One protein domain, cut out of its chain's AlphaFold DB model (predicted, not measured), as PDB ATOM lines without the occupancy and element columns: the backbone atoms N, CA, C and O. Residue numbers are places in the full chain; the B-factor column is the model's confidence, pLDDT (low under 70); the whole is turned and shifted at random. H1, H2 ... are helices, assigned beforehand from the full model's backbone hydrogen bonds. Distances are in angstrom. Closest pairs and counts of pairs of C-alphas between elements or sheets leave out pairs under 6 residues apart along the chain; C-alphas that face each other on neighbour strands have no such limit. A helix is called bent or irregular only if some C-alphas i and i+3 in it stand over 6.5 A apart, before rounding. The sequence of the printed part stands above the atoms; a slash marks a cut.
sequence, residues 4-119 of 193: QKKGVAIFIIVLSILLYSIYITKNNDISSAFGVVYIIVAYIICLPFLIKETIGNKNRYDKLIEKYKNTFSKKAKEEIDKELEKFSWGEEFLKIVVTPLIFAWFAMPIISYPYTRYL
ATOM      1  N   GLN A   4      -5.864  51.110  41.680       47.66
ATOM      2  CA  GLN A   4      -7.253  51.234  42.138       47.66
ATOM      3  C   GLN A   4      -8.135  50.013  41.825       47.66
ATOM      4  O   GLN A   4      -8.938  49.613  42.663       47.66
ATOM      5  N   LYS A   5      -7.972  49.367  40.660       42.78
ATOM      6  CA  LYS A   5      -8.790  48.195  40.294       42.78
ATOM      7  C   LYS A   5      -8.451  46.967  41.148       42.78
ATOM      8  O   LYS A   5      -9.328  46.152  41.411       42.78
ATOM      9  N   LYS A   6      -7.203  46.857  41.623       49.81
ATOM     10  CA  LYS A   6      -6.781  45.797  42.553       49.81
ATOM     11  C   LYS A   6      -7.374  46.012  43.948       49.81
ATOM     12  O   LYS A   6      -7.853  45.057  44.546       49.81
ATOM     13  N   GLY A   7      -7.402  47.259  44.428       57.22
ATOM     14  CA  GLY A   7      -7.985  47.606  45.729       57.22
ATOM     15  C   GLY A   7      -9.484  47.313  45.812       57.22
ATOM     16  O   GLY A   7      -9.935  46.710  46.780       57.22
ATOM     17  N   VAL A   8     -10.243  47.653  44.764       56.81
ATOM     18  CA  VAL A   8     -11.691  47.379  44.705       56.81
ATOM     19  C   VAL A   8     -11.980  45.876  44.685       56.81
ATOM     20  O   VAL A   8     -12.858  45.416  45.407       56.81
ATOM     21  N   ALA A   9     -11.212  45.090  43.922       52.25
ATOM     22  CA  ALA A   9     -11.373  43.637  43.889       52.25
ATOM     23  C   ALA A   9     -11.091  42.990  45.257       52.25
ATOM     24  O   ALA A   9     -11.872  42.159  45.712       52.25
ATOM     25  N   ILE A  10     -10.016  43.408  45.937       62.47
ATOM     26  CA  ILE A  10      -9.685  42.930  47.289       62.47
ATOM     27  C   ILE A  10     -10.788  43.314  48.280       62.47
ATOM     28  O   ILE A  10     -11.210  42.475  49.070       62.47
ATOM     29  N   PHE A  11     -11.296  44.547  48.211       64.38
ATOM     30  CA  PHE A  11     -12.380  45.008  49.079       64.38
ATOM     31  C   PHE A  11     -13.655  44.179  48.897       64.38
ATOM     32  O   PHE A  11     -14.242  43.746  49.884       64.38
ATOM     33  N   ILE A  12     -14.049  43.900  47.651       63.38
ATOM     34  CA  ILE A  12     -15.215  43.058  47.357       63.38
ATOM     35  C   ILE A  12     -15.004  41.642  47.902       63.38
ATOM     36  O   ILE A  12     -15.895  41.123  48.561       63.38
ATOM     37  N   ILE A  13     -13.820  41.046  47.710       63.16
ATOM     38  CA  ILE A  13     -13.500  39.709  48.239       63.16
ATOM     39  C   ILE A  13     -13.614  39.686  49.769       63.16
ATOM     40  O   ILE A  13     -14.280  38.813  50.323       63.16
ATOM     41  N   VAL A  14     -13.012  40.660  50.455       68.94
ATOM     42  CA  VAL A  14     -13.064  40.760  51.922       68.94
ATOM     43  C   VAL A  14     -14.501  40.965  52.410       68.94
ATOM     44  O   VAL A  14     -14.921  40.314  53.365       68.94
ATOM     45  N   LEU A  15     -15.281  41.810  51.730       65.56
ATOM     46  CA  LEU A  15     -16.681  42.068  52.063       65.56
ATOM     47  C   LEU A  15     -17.562  40.829  51.844       65.56
ATOM     48  O   LEU A  15     -18.403  40.522  52.685       65.56
ATOM     49  N   SER A  16     -17.349  40.085  50.754       57.75
ATOM     50  CA  SER A  16     -18.053  38.830  50.476       57.75
ATOM     51  C   SER A  16     -17.737  37.758  51.519       57.75
ATOM     52  O   SER A  16     -18.659  37.094  51.991       57.75
ATOM     53  N   ILE A  17     -16.468  37.629  51.929       65.50
ATOM     54  CA  ILE A  17     -16.057  36.714  53.006       65.50
ATOM     55  C   ILE A  17     -16.745  37.107  54.319       65.50
ATOM     56  O   ILE A  17     -17.338  36.249  54.967       65.50
ATOM     57  N   LEU A  18     -16.745  38.395  54.678       66.06
ATOM     58  CA  LEU A  18     -17.401  38.905  55.889       66.06
ATOM     59  C   LEU A  18     -18.913  38.639  55.900       66.06
ATOM     60  O   LEU A  18     -19.434  38.090  56.871       66.06
ATOM     61  N   LEU A  19     -19.619  38.993  54.822       66.00
ATOM     62  CA  LEU A  19     -21.066  38.783  54.707       66.00
ATOM     63  C   LEU A  19     -21.431  37.294  54.757       66.00
ATOM     64  O   LEU A  19     -22.411  36.914  55.397       66.00
ATOM     65  N   TYR A  20     -20.617  36.442  54.137       61.50
ATOM     66  CA  TYR A  20     -20.818  34.999  54.154       61.50
ATOM     67  C   TYR A  20     -20.515  34.376  55.525       61.50
ATOM     68  O   TYR A  20     -21.285  33.537  55.995       61.50
ATOM     69  N   SER A  21     -19.456  34.819  56.214       56.12
ATOM     70  CA  SER A  21     -19.179  34.412  57.595       56.12
ATOM     71  C   SER A  21     -20.343  34.772  58.521       56.12
ATOM     72  O   SER A  21     -20.756  33.934  59.322       56.12
ATOM     73  N   ILE A  22     -20.930  35.965  58.371       62.47
ATOM     74  CA  ILE A  22     -22.129  36.375  59.120       62.47
ATOM     75  C   ILE A  22     -23.317  35.453  58.798       62.47
ATOM     76  O   ILE A  22     -23.997  34.987  59.713       62.47
ATOM     77  N   TYR A  23     -23.546  35.146  57.518       59.47
ATOM     78  CA  TYR A  23     -24.648  34.288  57.076       59.47
ATOM     79  C   TYR A  23     -24.542  32.849  57.607       59.47
ATOM     80  O   TYR A  23     -25.504  32.336  58.180       59.47
ATOM     81  N   ILE A  24     -23.373  32.206  57.477       50.56
ATOM     82  CA  ILE A  24     -23.155  30.842  57.988       50.56
ATOM     83  C   ILE A  24     -23.315  30.786  59.504       50.56
ATOM     84  O   ILE A  24     -23.985  29.882  60.005       50.56
ATOM     85  N   THR A  25     -22.735  31.755  60.218       53.94
ATOM     86  CA  THR A  25     -22.806  31.802  61.686       53.94
ATOM     87  C   THR A  25     -24.253  31.935  62.162       53.94
ATOM     88  O   THR A  25     -24.612  31.373  63.189       53.94
ATOM     89  N   LYS A  26     -25.100  32.642  61.403       54.78
ATOM     90  CA  LYS A  26     -26.514  32.831  61.744       54.78
ATOM     91  C   LYS A  26     -27.387  31.608  61.436       54.78
ATOM     92  O   LYS A  26     -28.346  31.377  62.163       54.78
ATOM     93  N   ASN A  27     -27.088  30.860  60.369       45.19
ATOM     94  CA  ASN A  27     -28.033  29.878  59.826       45.19
ATOM     95  C   ASN A  27     -27.701  28.405  60.097       45.19
ATOM     96  O   ASN A  27     -28.615  27.591  60.027       45.19
ATOM     97  N   ASN A  28     -26.446  28.038  60.379       44.28
ATOM     98  CA  ASN A  28     -26.058  26.620  60.382       44.28
ATOM     99  C   ASN A  28     -25.609  26.055  61.740       44.28
ATOM    100  O   ASN A  28     -25.203  24.896  61.769       44.28
ATOM    101  N   ASP A  29     -25.630  26.821  62.843       50.16
ATOM    102  CA  ASP A  29     -25.044  26.407  64.144       50.16
ATOM    103  C   ASP A  29     -23.605  25.841  64.005       50.16
ATOM    104  O   ASP A  29     -23.080  25.128  64.859       50.16
ATOM    105  N   ILE A  30     -22.929  26.167  62.897       51.25
ATOM    106  CA  ILE A  30     -21.533  25.832  62.664       51.25
ATOM    107  C   ILE A  30     -20.746  26.873  63.441       51.25
ATOM    108  O   ILE A  30     -20.875  28.069  63.171       51.25
ATOM    109  N   SER A  31     -19.919  26.421  64.388       58.81
ATOM    110  CA  SER A  31     -18.950  27.296  65.049       58.81
ATOM    111  C   SER A  31     -18.225  28.109  63.977       58.81
ATOM    112  O   SER A  31     -17.634  27.534  63.059       58.81
ATOM    113  N   SER A  32     -18.321  29.438  64.064       55.81
ATOM    114  CA  SER A  32     -17.863  30.394  63.043       55.81
ATOM    115  C   SER A  32     -16.423  30.137  62.577       55.81
ATOM    116  O   SER A  32     -16.086  30.395  61.420       55.81
ATOM    117  N   ALA A  33     -15.605  29.536  63.446       61.88
ATOM    118  CA  ALA A  33     -14.254  29.075  63.157       61.88
ATOM    119  C   ALA A  33     -14.171  28.078  61.981       61.88
ATOM    120  O   ALA A  33     -13.299  28.226  61.126       61.88
ATOM    121  N   PHE A  34     -15.081  27.102  61.872       70.62
ATOM    122  CA  PHE A  34     -15.035  26.101  60.793       70.62
ATOM    123  C   PHE A  34     -15.435  26.689  59.435       70.62
ATOM    124  O   PHE A  34     -14.857  26.330  58.410       70.62
ATOM    125  N   GLY A  35     -16.373  27.642  59.425       70.19
ATOM    126  CA  GLY A  35     -16.821  28.307  58.199       70.19
ATOM    127  C   GLY A  35     -15.698  29.079  57.502       70.19
ATOM    128  O   GLY A  35     -15.549  28.983  56.285       70.19
ATOM    129  N   VAL A  36     -14.861  29.788  58.266       73.31
ATOM    130  CA  VAL A  36     -13.698  30.509  57.715       73.31
ATOM    131  C   VAL A  36     -12.689  29.535  57.105       73.31
ATOM    132  O   VAL A  36     -12.214  29.753  55.989       73.31
ATOM    133  N   VAL A  37     -12.402  28.427  57.793       78.81
ATOM    134  CA  VAL A  37     -11.473  27.403  57.296       78.81
ATOM    135  C   VAL A  37     -11.986  26.767  56.001       78.81
ATOM    136  O   VAL A  37     -11.207  26.568  55.072       78.81
ATOM    137  N   TYR A  38     -13.294  26.515  55.889       81.75
ATOM    138  CA  TYR A  38     -13.895  25.960  54.670       81.75
ATOM    139  C   TYR A  38     -13.692  26.853  53.455       81.75
ATOM    140  O   TYR A  38     -13.348  26.358  52.383       81.75
ATOM    141  N   ILE A  39     -13.864  28.162  53.631       80.50
ATOM    142  CA  ILE A  39     -13.634  29.140  52.569       80.50
ATOM    143  C   ILE A  39     -12.164  29.102  52.153       80.50
ATOM    144  O   ILE A  39     -11.874  28.948  50.973       80.50
ATOM    145  N   ILE A  40     -11.235  29.180  53.112       82.81
ATOM    146  CA  ILE A  40      -9.793  29.182  52.820       82.81
ATOM    147  C   ILE A  40      -9.399  27.935  52.020       82.81
ATOM    148  O   ILE A  40      -8.771  28.054  50.969       82.81
ATOM    149  N   VAL A  41      -9.805  26.748  52.479       83.00
ATOM    150  CA  VAL A  41      -9.500  25.482  51.799       83.00
ATOM    151  C   VAL A  41     -10.118  25.443  50.400       83.00
ATOM    152  O   VAL A  41      -9.437  25.072  49.444       83.00
ATOM    153  N   ALA A  42     -11.369  25.881  50.245       86.62
ATOM    154  CA  ALA A  42     -12.022  25.933  48.942       86.62
ATOM    155  C   ALA A  42     -11.302  26.876  47.967       86.62
ATOM    156  O   ALA A  42     -11.106  26.527  46.804       86.62
ATOM    157  N   TYR A  43     -10.842  28.038  48.436       84.81
ATOM    158  CA  TYR A  43     -10.045  28.947  47.616       84.81
ATOM    159  C   TYR A  43      -8.697  28.328  47.232       84.81
ATOM    160  O   TYR A  43      -8.322  28.404  46.066       84.81
ATOM    161  N   ILE A  44      -7.998  27.656  48.149       86.12
ATOM    162  CA  ILE A  44      -6.732  26.971  47.835       86.12
ATOM    163  C   ILE A  44      -6.926  25.920  46.731       86.12
ATOM    164  O   ILE A  44      -6.088  25.806  45.839       86.12
ATOM    165  N   ILE A  45      -8.039  25.181  46.765       84.62
ATOM    166  CA  ILE A  45      -8.331  24.123  45.792       84.62
ATOM    167  C   ILE A  45      -8.791  24.702  44.450       84.62
ATOM    168  O   ILE A  45      -8.289  24.293  43.406       84.62
ATOM    169  N   CYS A  46      -9.743  25.637  44.449       85.88
ATOM    170  CA  CYS A  46     -10.401  26.103  43.225       85.88
ATOM    171  C   CYS A  46      -9.603  27.179  42.474       85.88
ATOM    172  O   CYS A  46      -9.608  27.207  41.241       85.88
ATOM    173  N   LEU A  47      -8.915  28.073  43.190       81.62
ATOM    174  CA  LEU A  47      -8.281  29.257  42.605       81.62
ATOM    175  C   LEU A  47      -7.194  28.931  41.557       81.62
ATOM    176  O   LEU A  47      -7.176  29.611  40.532       81.62
ATOM    177  N   PRO A  48      -6.343  27.891  41.706       83.19
ATOM    178  CA  PRO A  48      -5.364  27.527  40.675       83.19
ATOM    179  C   PRO A  48      -6.002  27.163  39.327       83.19
ATOM    180  O   PRO A  48      -5.498  27.564  38.276       83.19
ATOM    181  N   PHE A  49      -7.123  26.437  39.346       83.31
ATOM    182  CA  PHE A  49      -7.841  26.050  38.129       83.31
ATOM    183  C   PHE A  49      -8.518  27.255  37.478       83.31
ATOM    184  O   PHE A  49      -8.372  27.461  36.275       83.31
ATOM    185  N   LEU A  50      -9.171  28.092  38.288       82.81
ATOM    186  CA  LEU A  50      -9.873  29.285  37.812       82.81
ATOM    187  C   LEU A  50      -8.900  30.319  37.230       82.81
ATOM    188  O   LEU A  50      -9.139  30.849  36.152       82.81
ATOM    189  N   ILE A  51      -7.750  30.548  37.875       76.31
ATOM    190  CA  ILE A  51      -6.709  31.437  37.336       76.31
ATOM    191  C   ILE A  51      -6.193  30.916  35.994       76.31
ATOM    192  O   ILE A  51      -6.027  31.697  35.054       76.31
ATOM    193  N   LYS A  52      -5.934  29.607  35.892       81.38
ATOM    194  CA  LYS A  52      -5.465  28.996  34.645       81.38
ATOM    195  C   LYS A  52      -6.476  29.204  33.513       81.38
ATOM    196  O   LYS A  52      -6.076  29.554  32.403       81.38
ATOM    197  N   GLU A  53      -7.761  29.027  33.802       82.62
ATOM    198  CA  GLU A  53      -8.850  29.244  32.851       82.62
ATOM    199  C   GLU A  53      -8.951  30.717  32.423       82.62
ATOM    200  O   GLU A  53      -8.902  31.015  31.228       82.62
ATOM    201  N   THR A  54      -8.975  31.653  33.377       80.12
ATOM    202  CA  THR A  54      -9.092  33.089  33.084       80.12
ATOM    203  C   THR A  54      -7.892  33.623  32.293       80.12
ATOM    204  O   THR A  54      -8.067  34.417  31.366       80.12
ATOM    205  N   ILE A  55      -6.663  33.174  32.592       79.06
ATOM    206  CA  ILE A  55      -5.474  33.537  31.798       79.06
ATOM    207  C   ILE A  55      -5.583  32.977  30.373       79.06
ATOM    208  O   ILE A  55      -5.287  33.686  29.409       79.06
ATOM    209  N   GLY A  56      -6.034  31.727  30.225       79.81
ATOM    210  CA  GLY A  56      -6.273  31.113  28.919       79.81
ATOM    211  C   GLY A  56      -7.291  31.897  28.087       79.81
ATOM    212  O   GLY A  56      -7.026  32.220  26.926       79.81
ATOM    213  N   ASN A  57      -8.412  32.278  28.704       79.81
ATOM    214  CA  ASN A  57      -9.466  33.055  28.055       79.81
ATOM    215  C   ASN A  57      -8.988  34.460  27.668       79.81
ATOM    216  O   ASN A  57      -9.244  34.899  26.548       79.81
ATOM    217  N   LYS A  58      -8.209  35.128  28.530       79.31
ATOM    218  CA  LYS A  58      -7.603  36.425  28.202       79.31
ATOM    219  C   LYS A  58      -6.682  36.332  26.983       79.31
ATOM    220  O   LYS A  58      -6.800  37.139  26.069       79.31
ATOM    221  N   ASN A  59      -5.798  35.335  26.932       82.50
ATOM    222  CA  ASN A  59      -4.890  35.165  25.794       82.50
ATOM    223  C   ASN A  59      -5.653  34.903  24.485       82.50
ATOM    224  O   ASN A  59      -5.234  35.355  23.419       82.50
ATOM    225  N   ARG A  60      -6.776  34.175  24.551       82.19
ATOM    226  CA  ARG A  60      -7.671  33.982  23.402       82.19
ATOM    227  C   ARG A  60      -8.322  35.302  22.979       82.19
ATOM    228  O   ARG A  60      -8.372  35.587  21.786       82.19
ATOM    229  N   TYR A  61      -8.766  36.104  23.941       82.50
ATOM    230  CA  TYR A  61      -9.372  37.411  23.705       82.50
ATOM    231  C   TYR A  61      -8.400  38.403  23.049       82.50
ATOM    232  O   TYR A  61      -8.736  39.022  22.041       82.50
ATOM    233  N   ASP A  62      -7.162  38.485  23.545       82.94
ATOM    234  CA  ASP A  62      -6.129  39.365  22.981       82.94
ATOM    235  C   ASP A  62      -5.832  39.003  21.509       82.94
ATOM    236  O   ASP A  62      -5.764  39.885  20.648       82.94
ATOM    237  N   LYS A  63      -5.775  37.700  21.182       85.81
ATOM    238  CA  LYS A  63      -5.637  37.216  19.794       85.81
ATOM    239  C   LYS A  63      -6.834  37.577  18.909       85.81
ATOM    240  O   LYS A  63      -6.652  37.874  17.729       85.81
ATOM    241  N   LEU A  64      -8.054  37.541  19.449       84.31
ATOM    242  CA  LEU A  64      -9.263  37.917  18.708       84.31
ATOM    243  C   LEU A  64      -9.282  39.410  18.375       84.31
ATOM    244  O   LEU A  64      -9.616  39.764  17.247       84.31
ATOM    245  N   ILE A  65      -8.853  40.275  19.300       82.62
ATOM    246  CA  ILE A  65      -8.719  41.720  19.049       82.62
ATOM    247  C   ILE A  65      -7.689  41.998  17.952       82.62
ATOM    248  O   ILE A  65      -7.915  42.837  17.080       82.62
ATOM    249  N   GLU A  66      -6.545  41.316  17.988       86.00
ATOM    250  CA  GLU A  66      -5.517  41.477  16.960       86.00
ATOM    251  C   GLU A  66      -6.037  41.041  15.582       86.00
ATOM    252  O   GLU A  66      -5.904  41.775  14.600       86.00
ATOM    253  N   LYS A  67      -6.735  39.899  15.523       83.50
ATOM    254  CA  LYS A  67      -7.396  39.427  14.303       83.50
ATOM    255  C   LYS A  67      -8.451  40.419  13.811       83.50
ATOM    256  O   LYS A  67      -8.508  40.687  12.614       83.50
ATOM    257  N   TYR A  68      -9.241  41.000  14.714       83.12
ATOM    258  CA  TYR A  68     -10.259  42.001  14.390       83.12
ATOM    259  C   TYR A  68      -9.669  43.217  13.672       83.12
ATOM    260  O   TYR A  68     -10.186  43.634  12.637       83.12
ATOM    261  N   LYS A  69      -8.552  43.753  14.185       83.69
ATOM    262  CA  LYS A  69      -7.860  44.916  13.598       83.69
ATOM    263  C   LYS A  69      -7.366  44.658  12.175       83.69
ATOM    264  O   LYS A  69      -7.373  45.574  11.361       83.69
ATOM    265  N   ASN A  70      -6.985  43.417  11.883       83.81
ATOM    266  CA  ASN A  70      -6.426  43.013  10.592       83.81
ATOM    267  C   ASN A  70      -7.480  42.432   9.626       83.81
ATOM    268  O   ASN A  70      -7.133  41.963   8.542       83.81
ATOM    269  N   THR A  71      -8.764  42.428  10.004       80.62
ATOM    270  CA  THR A  71      -9.844  41.821   9.213       80.62
ATOM    271  C   THR A  71     -10.591  42.866   8.383       80.62
ATOM    272  O   THR A  71     -11.211  43.780   8.920       80.62
ATOM    273  N   PHE A  72     -10.607  42.678   7.061       76.81
ATOM    274  CA  PHE A  72     -11.292  43.573   6.112       76.81
ATOM    275  C   PHE A  72     -12.701  43.100   5.710       76.81
ATOM    276  O   PHE A  72     -13.485  43.870   5.161       76.81
ATOM    277  N   SER A  73     -13.051  41.838   5.983       84.50
ATOM    278  CA  SER A  73     -14.356  41.270   5.625       84.50
ATOM    279  C   SER A  73     -15.410  41.552   6.693       84.50
ATOM    280  O   SER A  73     -15.236  41.186   7.856       84.50
ATOM    281  N   LYS A  74     -16.549  42.128   6.283       83.06
ATOM    282  CA  LYS A  74     -17.684  42.442   7.168       83.06
ATOM    283  C   LYS A  74     -18.225  41.204   7.897       83.06
ATOM    284  O   LYS A  74     -18.484  41.265   9.092       83.06
ATOM    285  N   LYS A  75     -18.308  40.066   7.200       82.62
ATOM    286  CA  LYS A  75     -18.820  38.803   7.758       82.62
ATOM    287  C   LYS A  75     -17.898  38.232   8.840       82.62
ATOM    288  O   LYS A  75     -18.367  37.779   9.875       82.62
ATOM    289  N   ALA A  76     -16.584  38.309   8.621       80.62
ATOM    290  CA  ALA A  76     -15.594  37.890   9.612       80.62
ATOM    291  C   ALA A  76     -15.550  38.845  10.820       80.62
ATOM    292  O   ALA A  76     -15.306  38.412  11.941       80.62
ATOM    293  N   LYS A  77     -15.831  40.134  10.598       82.44
ATOM    294  CA  LYS A  77     -15.928  41.141  11.658       82.44
ATOM    295  C   LYS A  77     -17.106  40.866  12.600       82.44
ATOM    296  O   LYS A  77     -16.904  40.820  13.807       82.44
ATOM    297  N   GLU A  78     -18.287  40.581  12.048       84.25
ATOM    298  CA  GLU A  78     -19.487  40.216  12.821       84.25
ATOM    299  C   GLU A  78     -19.302  38.927  13.640       84.25
ATOM    300  O   GLU A  78     -19.823  38.806  14.748       84.25
ATOM    301  N   GLU A  79     -18.561  37.952  13.114       84.50
ATOM    302  CA  GLU A  79     -18.285  36.695  13.815       84.50
ATOM    303  C   GLU A  79     -17.327  36.895  15.003       84.50
ATOM    304  O   GLU A  79     -17.549  36.339  16.078       84.50
ATOM    305  N   ILE A  80     -16.313  37.753  14.838       83.56
ATOM    306  CA  ILE A  80     -15.398  38.129  15.922       83.56
ATOM    307  C   ILE A  80     -16.113  38.996  16.968       83.56
ATOM    308  O   ILE A  80     -15.911  38.765  18.157       83.56
ATOM    309  N   ASP A  81     -16.979  39.933  16.564       81.62
ATOM    310  CA  ASP A  81     -17.767  40.752  17.500       81.62
ATOM    311  C   ASP A  81     -18.640  39.872  18.410       81.62
ATOM    312  O   ASP A  81     -18.640  40.054  19.627       81.62
ATOM    313  N   LYS A  82     -19.276  38.824  17.863       84.06
ATOM    314  CA  LYS A  82     -20.028  37.842  18.668       84.06
ATOM    315  C   LYS A  82     -19.159  37.067  19.660       84.06
ATOM    316  O   LYS A  82     -19.641  36.699  20.730       84.06
ATOM    317  N   GLU A  83     -17.909  36.747  19.319       79.94
ATOM    318  CA  GLU A  83     -16.990  36.096  20.265       79.94
ATOM    319  C   GLU A  83     -16.448  37.072  21.319       79.94
ATOM    320  O   GLU A  83     -16.258  36.671  22.467       79.94
ATOM    321  N   LEU A  84     -16.237  38.342  20.962       78.69
ATOM    322  CA  LEU A  84     -15.793  39.386  21.888       78.69
ATOM    323  C   LEU A  84     -16.888  39.750  22.900       78.69
ATOM    324  O   LEU A  84     -16.573  39.925  24.075       78.69
ATOM    325  N   GLU A  85     -18.158  39.804  22.481       77.81
ATOM    326  CA  GLU A  85     -19.304  40.039  23.375       77.81
ATOM    327  C   GLU A  85     -19.491  38.922  24.407       77.81
ATOM    328  O   GLU A  85     -19.901  39.185  25.535       77.81
ATOM    329  N   LYS A  86     -19.144  37.676  24.057       74.56
ATOM    330  CA  LYS A  86     -19.193  36.545  24.996       74.56
ATOM    331  C   LYS A  86     -18.177  36.657  26.130       74.56
ATOM    332  O   LYS A  86     -18.301  35.939  27.117       74.56
ATOM    333  N   PHE A  87     -17.152  37.498  25.997       71.06
ATOM    334  CA  PHE A  87     -16.125  37.641  27.019       71.06
ATOM    335  C   PHE A  87     -16.423  38.830  27.936       71.06
ATOM    336  O   PHE A  87     -16.113  39.981  27.630       71.06
ATOM    337  N   SER A  88     -16.978  38.535  29.111       77.44
ATOM    338  CA  SER A  88     -17.209  39.522  30.164       77.44
ATOM    339  C   SER A  88     -16.217  39.343  31.311       77.44
ATOM    340  O   SER A  88     -16.246  38.358  32.049       77.44
ATOM    341  N   TRP A  89     -15.365  40.350  31.530       70.75
ATOM    342  CA  TRP A  89     -14.485  40.406  32.708       70.75
ATOM    343  C   TRP A  89     -15.261  40.345  34.032       70.75
ATOM    344  O   TRP A  89     -14.731  39.855  35.029       70.75
ATOM    345  N   GLY A  90     -16.502  40.845  34.049       74.69
ATOM    346  CA  GLY A  90     -17.373  40.772  35.220       74.69
ATOM    347  C   GLY A  90     -17.807  39.340  35.530       74.69
ATOM    348  O   GLY A  90     -17.794  38.938  36.691       74.69
ATOM    349  N   GLU A  91     -18.122  38.551  34.502       78.94
ATOM    350  CA  GLU A  91     -18.496  37.140  34.658       78.94
ATOM    351  C   GLU A  91     -17.315  36.283  35.116       78.94
ATOM    352  O   GLU A  91     -17.462  35.478  36.033       78.94
ATOM    353  N   GLU A  92     -16.127  36.489  34.543       78.56
ATOM    354  CA  GLU A  92     -14.915  35.779  34.969       78.56
ATOM    355  C   GLU A  92     -14.559  36.092  36.429       78.56
ATOM    356  O   GLU A  92     -14.231  35.192  37.206       78.56
ATOM    357  N   PHE A  93     -14.703  37.352  36.848       76.44
ATOM    358  CA  PHE A  93     -14.519  37.725  38.249       76.44
ATOM    359  C   PHE A  93     -15.559  37.064  39.164       76.44
ATOM    360  O   PHE A  93     -15.202  36.506  40.204       76.44
ATOM    361  N   LEU A  94     -16.835  37.078  38.765       80.12
ATOM    362  CA  LEU A  94     -17.902  36.405  39.506       80.12
ATOM    363  C   LEU A  94     -17.624  34.911  39.656       80.12
ATOM    364  O   LEU A  94     -17.780  34.387  40.755       80.12
ATOM    365  N   LYS A  95     -17.141  34.229  38.612       81.88
ATOM    366  CA  LYS A  95     -16.754  32.812  38.701       81.88
ATOM    367  C   LYS A  95     -15.659  32.581  39.742       81.88
ATOM    368  O   LYS A  95     -15.788  31.650  40.537       81.88
ATOM    369  N   ILE A  96     -14.623  33.423  39.781       81.31
ATOM    370  CA  ILE A  96     -13.516  33.313  40.751       81.31
ATOM    371  C   ILE A  96     -14.005  33.468  42.197       81.31
ATOM    372  O   ILE A  96     -13.472  32.821  43.097       81.31
ATOM    373  N   VAL A  97     -15.020  34.302  42.429       79.50
ATOM    374  CA  VAL A  97     -15.577  34.528  43.770       79.50
ATOM    375  C   VAL A  97     -16.605  33.464  44.146       79.50
ATOM    376  O   VAL A  97     -16.547  32.903  45.233       79.50
ATOM    377  N   VAL A  98     -17.546  33.167  43.255       83.12
ATOM    378  CA  VAL A  98     -18.708  32.321  43.553       83.12
ATOM    379  C   VAL A  98     -18.342  30.838  43.572       83.12
ATOM    380  O   VAL A  98     -18.841  30.101  44.420       83.12
ATOM    381  N   THR A  99     -17.444  30.386  42.693       83.06
ATOM    382  CA  THR A  99     -17.112  28.955  42.574       83.06
ATOM    383  C   THR A  99     -16.516  28.375  43.864       83.06
ATOM    384  O   THR A  99     -17.035  27.359  44.334       83.06
ATOM    385  N   PRO A 100     -15.507  29.002  44.507       84.75
ATOM    386  CA  PRO A 100     -14.997  28.524  45.793       84.75
ATOM    387  C   PRO A 100     -16.059  28.530  46.896       84.75
ATOM    388  O   PRO A 100     -16.061  27.649  47.749       84.75
ATOM    389  N   LEU A 101     -16.995  29.483  46.877       81.75
ATOM    390  CA  LEU A 101     -18.066  29.561  47.875       81.75
ATOM    391  C   LEU A 101     -19.074  28.418  47.722       81.75
ATOM    392  O   LEU A 101     -19.422  27.770  48.707       81.75
ATOM    393  N   ILE A 102     -19.499  28.122  46.490       80.62
ATOM    394  CA  ILE A 102     -20.364  26.970  46.203       80.62
ATOM    395  C   ILE A 102     -19.649  25.675  46.604       80.62
ATOM    396  O   ILE A 102     -20.237  24.817  47.262       80.62
ATOM    397  N   PHE A 103     -18.362  25.546  46.273       82.12
ATOM    398  CA  PHE A 103     -17.569  24.391  46.682       82.12
ATOM    399  C   PHE A 103     -17.495  24.258  48.212       82.12
ATOM    400  O   PHE A 103     -17.733  23.176  48.747       82.12
ATOM    401  N   ALA A 104     -17.241  25.359  48.926       83.81
ATOM    402  CA  ALA A 104     -17.226  25.386  50.385       83.81
ATOM    403  C   ALA A 104     -18.568  24.944  50.990       83.81
ATOM    404  O   ALA A 104     -18.586  24.277  52.019       83.81
ATOM    405  N   TRP A 105     -19.689  25.280  50.349       76.38
ATOM    406  CA  TRP A 105     -21.013  24.882  50.817       76.38
ATOM    407  C   TRP A 105     -21.272  23.384  50.645       76.38
ATOM    408  O   TRP A 105     -21.720  22.722  51.579       76.38
ATOM    409  N   PHE A 106     -21.021  22.846  49.450       76.44
ATOM    410  CA  PHE A 106     -21.449  21.486  49.107       76.44
ATOM    411  C   PHE A 106     -20.394  20.424  49.411       76.44
ATOM    412  O   PHE A 106     -20.731  19.348  49.899       76.44
ATOM    413  N   ALA A 107     -19.122  20.709  49.140       77.75
ATOM    414  CA  ALA A 107     -18.061  19.716  49.258       77.75
ATOM    415  C   ALA A 107     -17.490  19.646  50.680       77.75
ATOM    416  O   ALA A 107     -17.212  18.554  51.174       77.75
ATOM    417  N   MET A 108     -17.338  20.782  51.368       81.31
ATOM    418  CA  MET A 108     -16.651  20.784  52.664       81.31
ATOM    419  C   MET A 108     -17.370  19.994  53.760       81.31
ATOM    420  O   MET A 108     -16.663  19.286  54.466       81.31
ATOM    421  N   PRO A 109     -18.711  20.001  53.901       73.19
ATOM    422  CA  PRO A 109     -19.380  19.117  54.860       73.19
ATOM    423  C   PRO A 109     -19.125  17.624  54.592       73.19
ATOM    424  O   PRO A 109     -19.016  16.830  55.524       73.19
ATOM    425  N   ILE A 110     -18.992  17.243  53.316       72.69
ATOM    426  CA  ILE A 110     -18.712  15.861  52.902       72.69
ATOM    427  C   ILE A 110     -17.261  15.485  53.220       72.69
ATOM    428  O   ILE A 110     -16.997  14.355  53.617       72.69
ATOM    429  N   ILE A 111     -16.325  16.426  53.073       77.00
ATOM    430  CA  ILE A 111     -14.892  16.224  53.342       77.00
ATOM    431  C   ILE A 111     -14.588  16.297  54.844       77.00
ATOM    432  O   ILE A 111     -13.764  15.538  55.362       77.00
ATOM    433  N   SER A 112     -15.252  17.196  55.567       79.56
ATOM    434  CA  SER A 112     -14.969  17.461  56.975       79.56
ATOM    435  C   SER A 112     -15.357  16.302  57.878       79.56
ATOM    436  O   SER A 112     -14.659  16.041  58.859       79.56
ATOM    437  N   TYR A 113     -16.431  15.585  57.546       77.44
ATOM    438  CA  TYR A 113     -16.879  14.431  58.311       77.44
ATOM    439  C   TYR A 113     -15.827  13.308  58.371       77.44
ATOM    440  O   TYR A 113     -15.389  12.984  59.479       77.44
ATOM    441  N   PRO A 114     -15.356  12.726  57.245       75.75
ATOM    442  CA  PRO A 114     -14.322  11.701  57.283       75.75
ATOM    443  C   PRO A 114     -13.020  12.253  57.866       75.75
ATOM    444  O   PRO A 114     -12.418  11.588  58.704       75.75
ATOM    445  N   TYR A 115     -12.620  13.484  57.524       81.31
ATOM    446  CA  TYR A 115     -11.419  14.094  58.101       81.31
ATOM    447  C   TYR A 115     -11.481  14.146  59.634       81.31
ATOM    448  O   TYR A 115     -10.570  13.679  60.315       81.31
ATOM    449  N   THR A 116     -12.592  14.638  60.188       82.31
ATOM    450  CA  THR A 116     -12.797  14.715  61.641       82.31
ATOM    451  C   THR A 116     -12.866  13.326  62.267       82.31
ATOM    452  O   THR A 116     -12.327  13.112  63.350       82.31
ATOM    453  N   ARG A 117     -13.476  12.358  61.580       80.94
ATOM    454  CA  ARG A 117     -13.572  10.978  62.058       80.94
ATOM    455  C   ARG A 117     -12.213  10.281  62.151       80.94
ATOM    456  O   ARG A 117     -11.992   9.552  63.110       80.94
ATOM    457  N   TYR A 118     -11.321  10.480  61.180       83.94
ATOM    458  CA  TYR A 118     -10.023   9.795  61.151       83.94
ATOM    459  C   TYR A 118      -8.927  10.543  61.913       83.94
ATOM    460  O   TYR A 118      -8.126   9.915  62.598       83.94
ATOM    461  N   LEU A 119      -8.896  11.874  61.813       87.44
ATOM    462  CA  LEU A 119      -7.800  12.706  62.326       87.44
ATOM    463  C   LEU A 119      -8.208  13.592  63.506       87.44
ATOM    464  O   LEU A 119      -7.353  14.234  64.113       87.44
TER     465      LEU A 119
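Overview. This is residues 4 to 119 of the 193 residues of an uncharacterized protein of Actinobacillus suis H91-0380 (UniProt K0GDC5). What does the model look like? A long bent helix, H2, runs most of the length, and H3 and then H4 fold back along it one after the other. At one end H1 packs on arm H2a, and residues 113 to 119 of H5 stick out. What is printed? The printed part has 116 residues with five named helices, H1 to H5 in order, and no named strand; its class is all helix. It is only just loose, close to extended, with a radius of gyration of the C-alphas of 19.6 A, and spans 64 by 32 by 20 A.

Along the chain. Where are the first helices? H1, residues 4 to 27, begins at C-alpha 4 (-7.253, 51.234, 42.138) and is 34.7 A long. H2, residues 32 to 69, was assigned as one helix by its hydrogen bonds but is bent, with C-alphas 45 and 48 6.8 A apart; its arms are H2a, residues 32 to 45, 20.7 A, and H2b, residues 48 to 69, 32.3 A. Which follow? H3 is residues 74 to 85, 16.5 A; H4 is residues 89 to 106, 26.0 A, with a kink of 28 degrees near residue 100; H5 is residues 108 to 119, 15.4 A, ending at C-alpha 119 (-7.800, 12.706, 62.326).

Arrangement. What touches the hub, H2? H1 touches H2a with residues 17 to 25 alone, at a steep tilt of 46 degrees, closest at the C-alphas of Thr 25 and Ser 32, 5.3 A. H2b and H3 form a helical hairpin, closest at the C-alphas of Tyr 68 and Lys 77, 6.4 A. H4 touches H2a, closest at the C-alphas of Ala 42 and Pro 100, 5.0 A, and H2b, closest at those of Leu 50 and Ile 96, 6.2 A. And the backbones? Every O i to N i+4 pair is within hydrogen-bond range in H1, H2a, H2b and H3, against 12 of 14 in H4 and 6 of 8 in H5.

Size, cuts and confidence. How far does it reach? The two C-alphas farthest apart are those of Phe 72 and Arg 117, 64.8 A. Is it unbroken and sure? The printed part has no cut, and its links are tight; pLDDT is under 70 in residues 4 to 33.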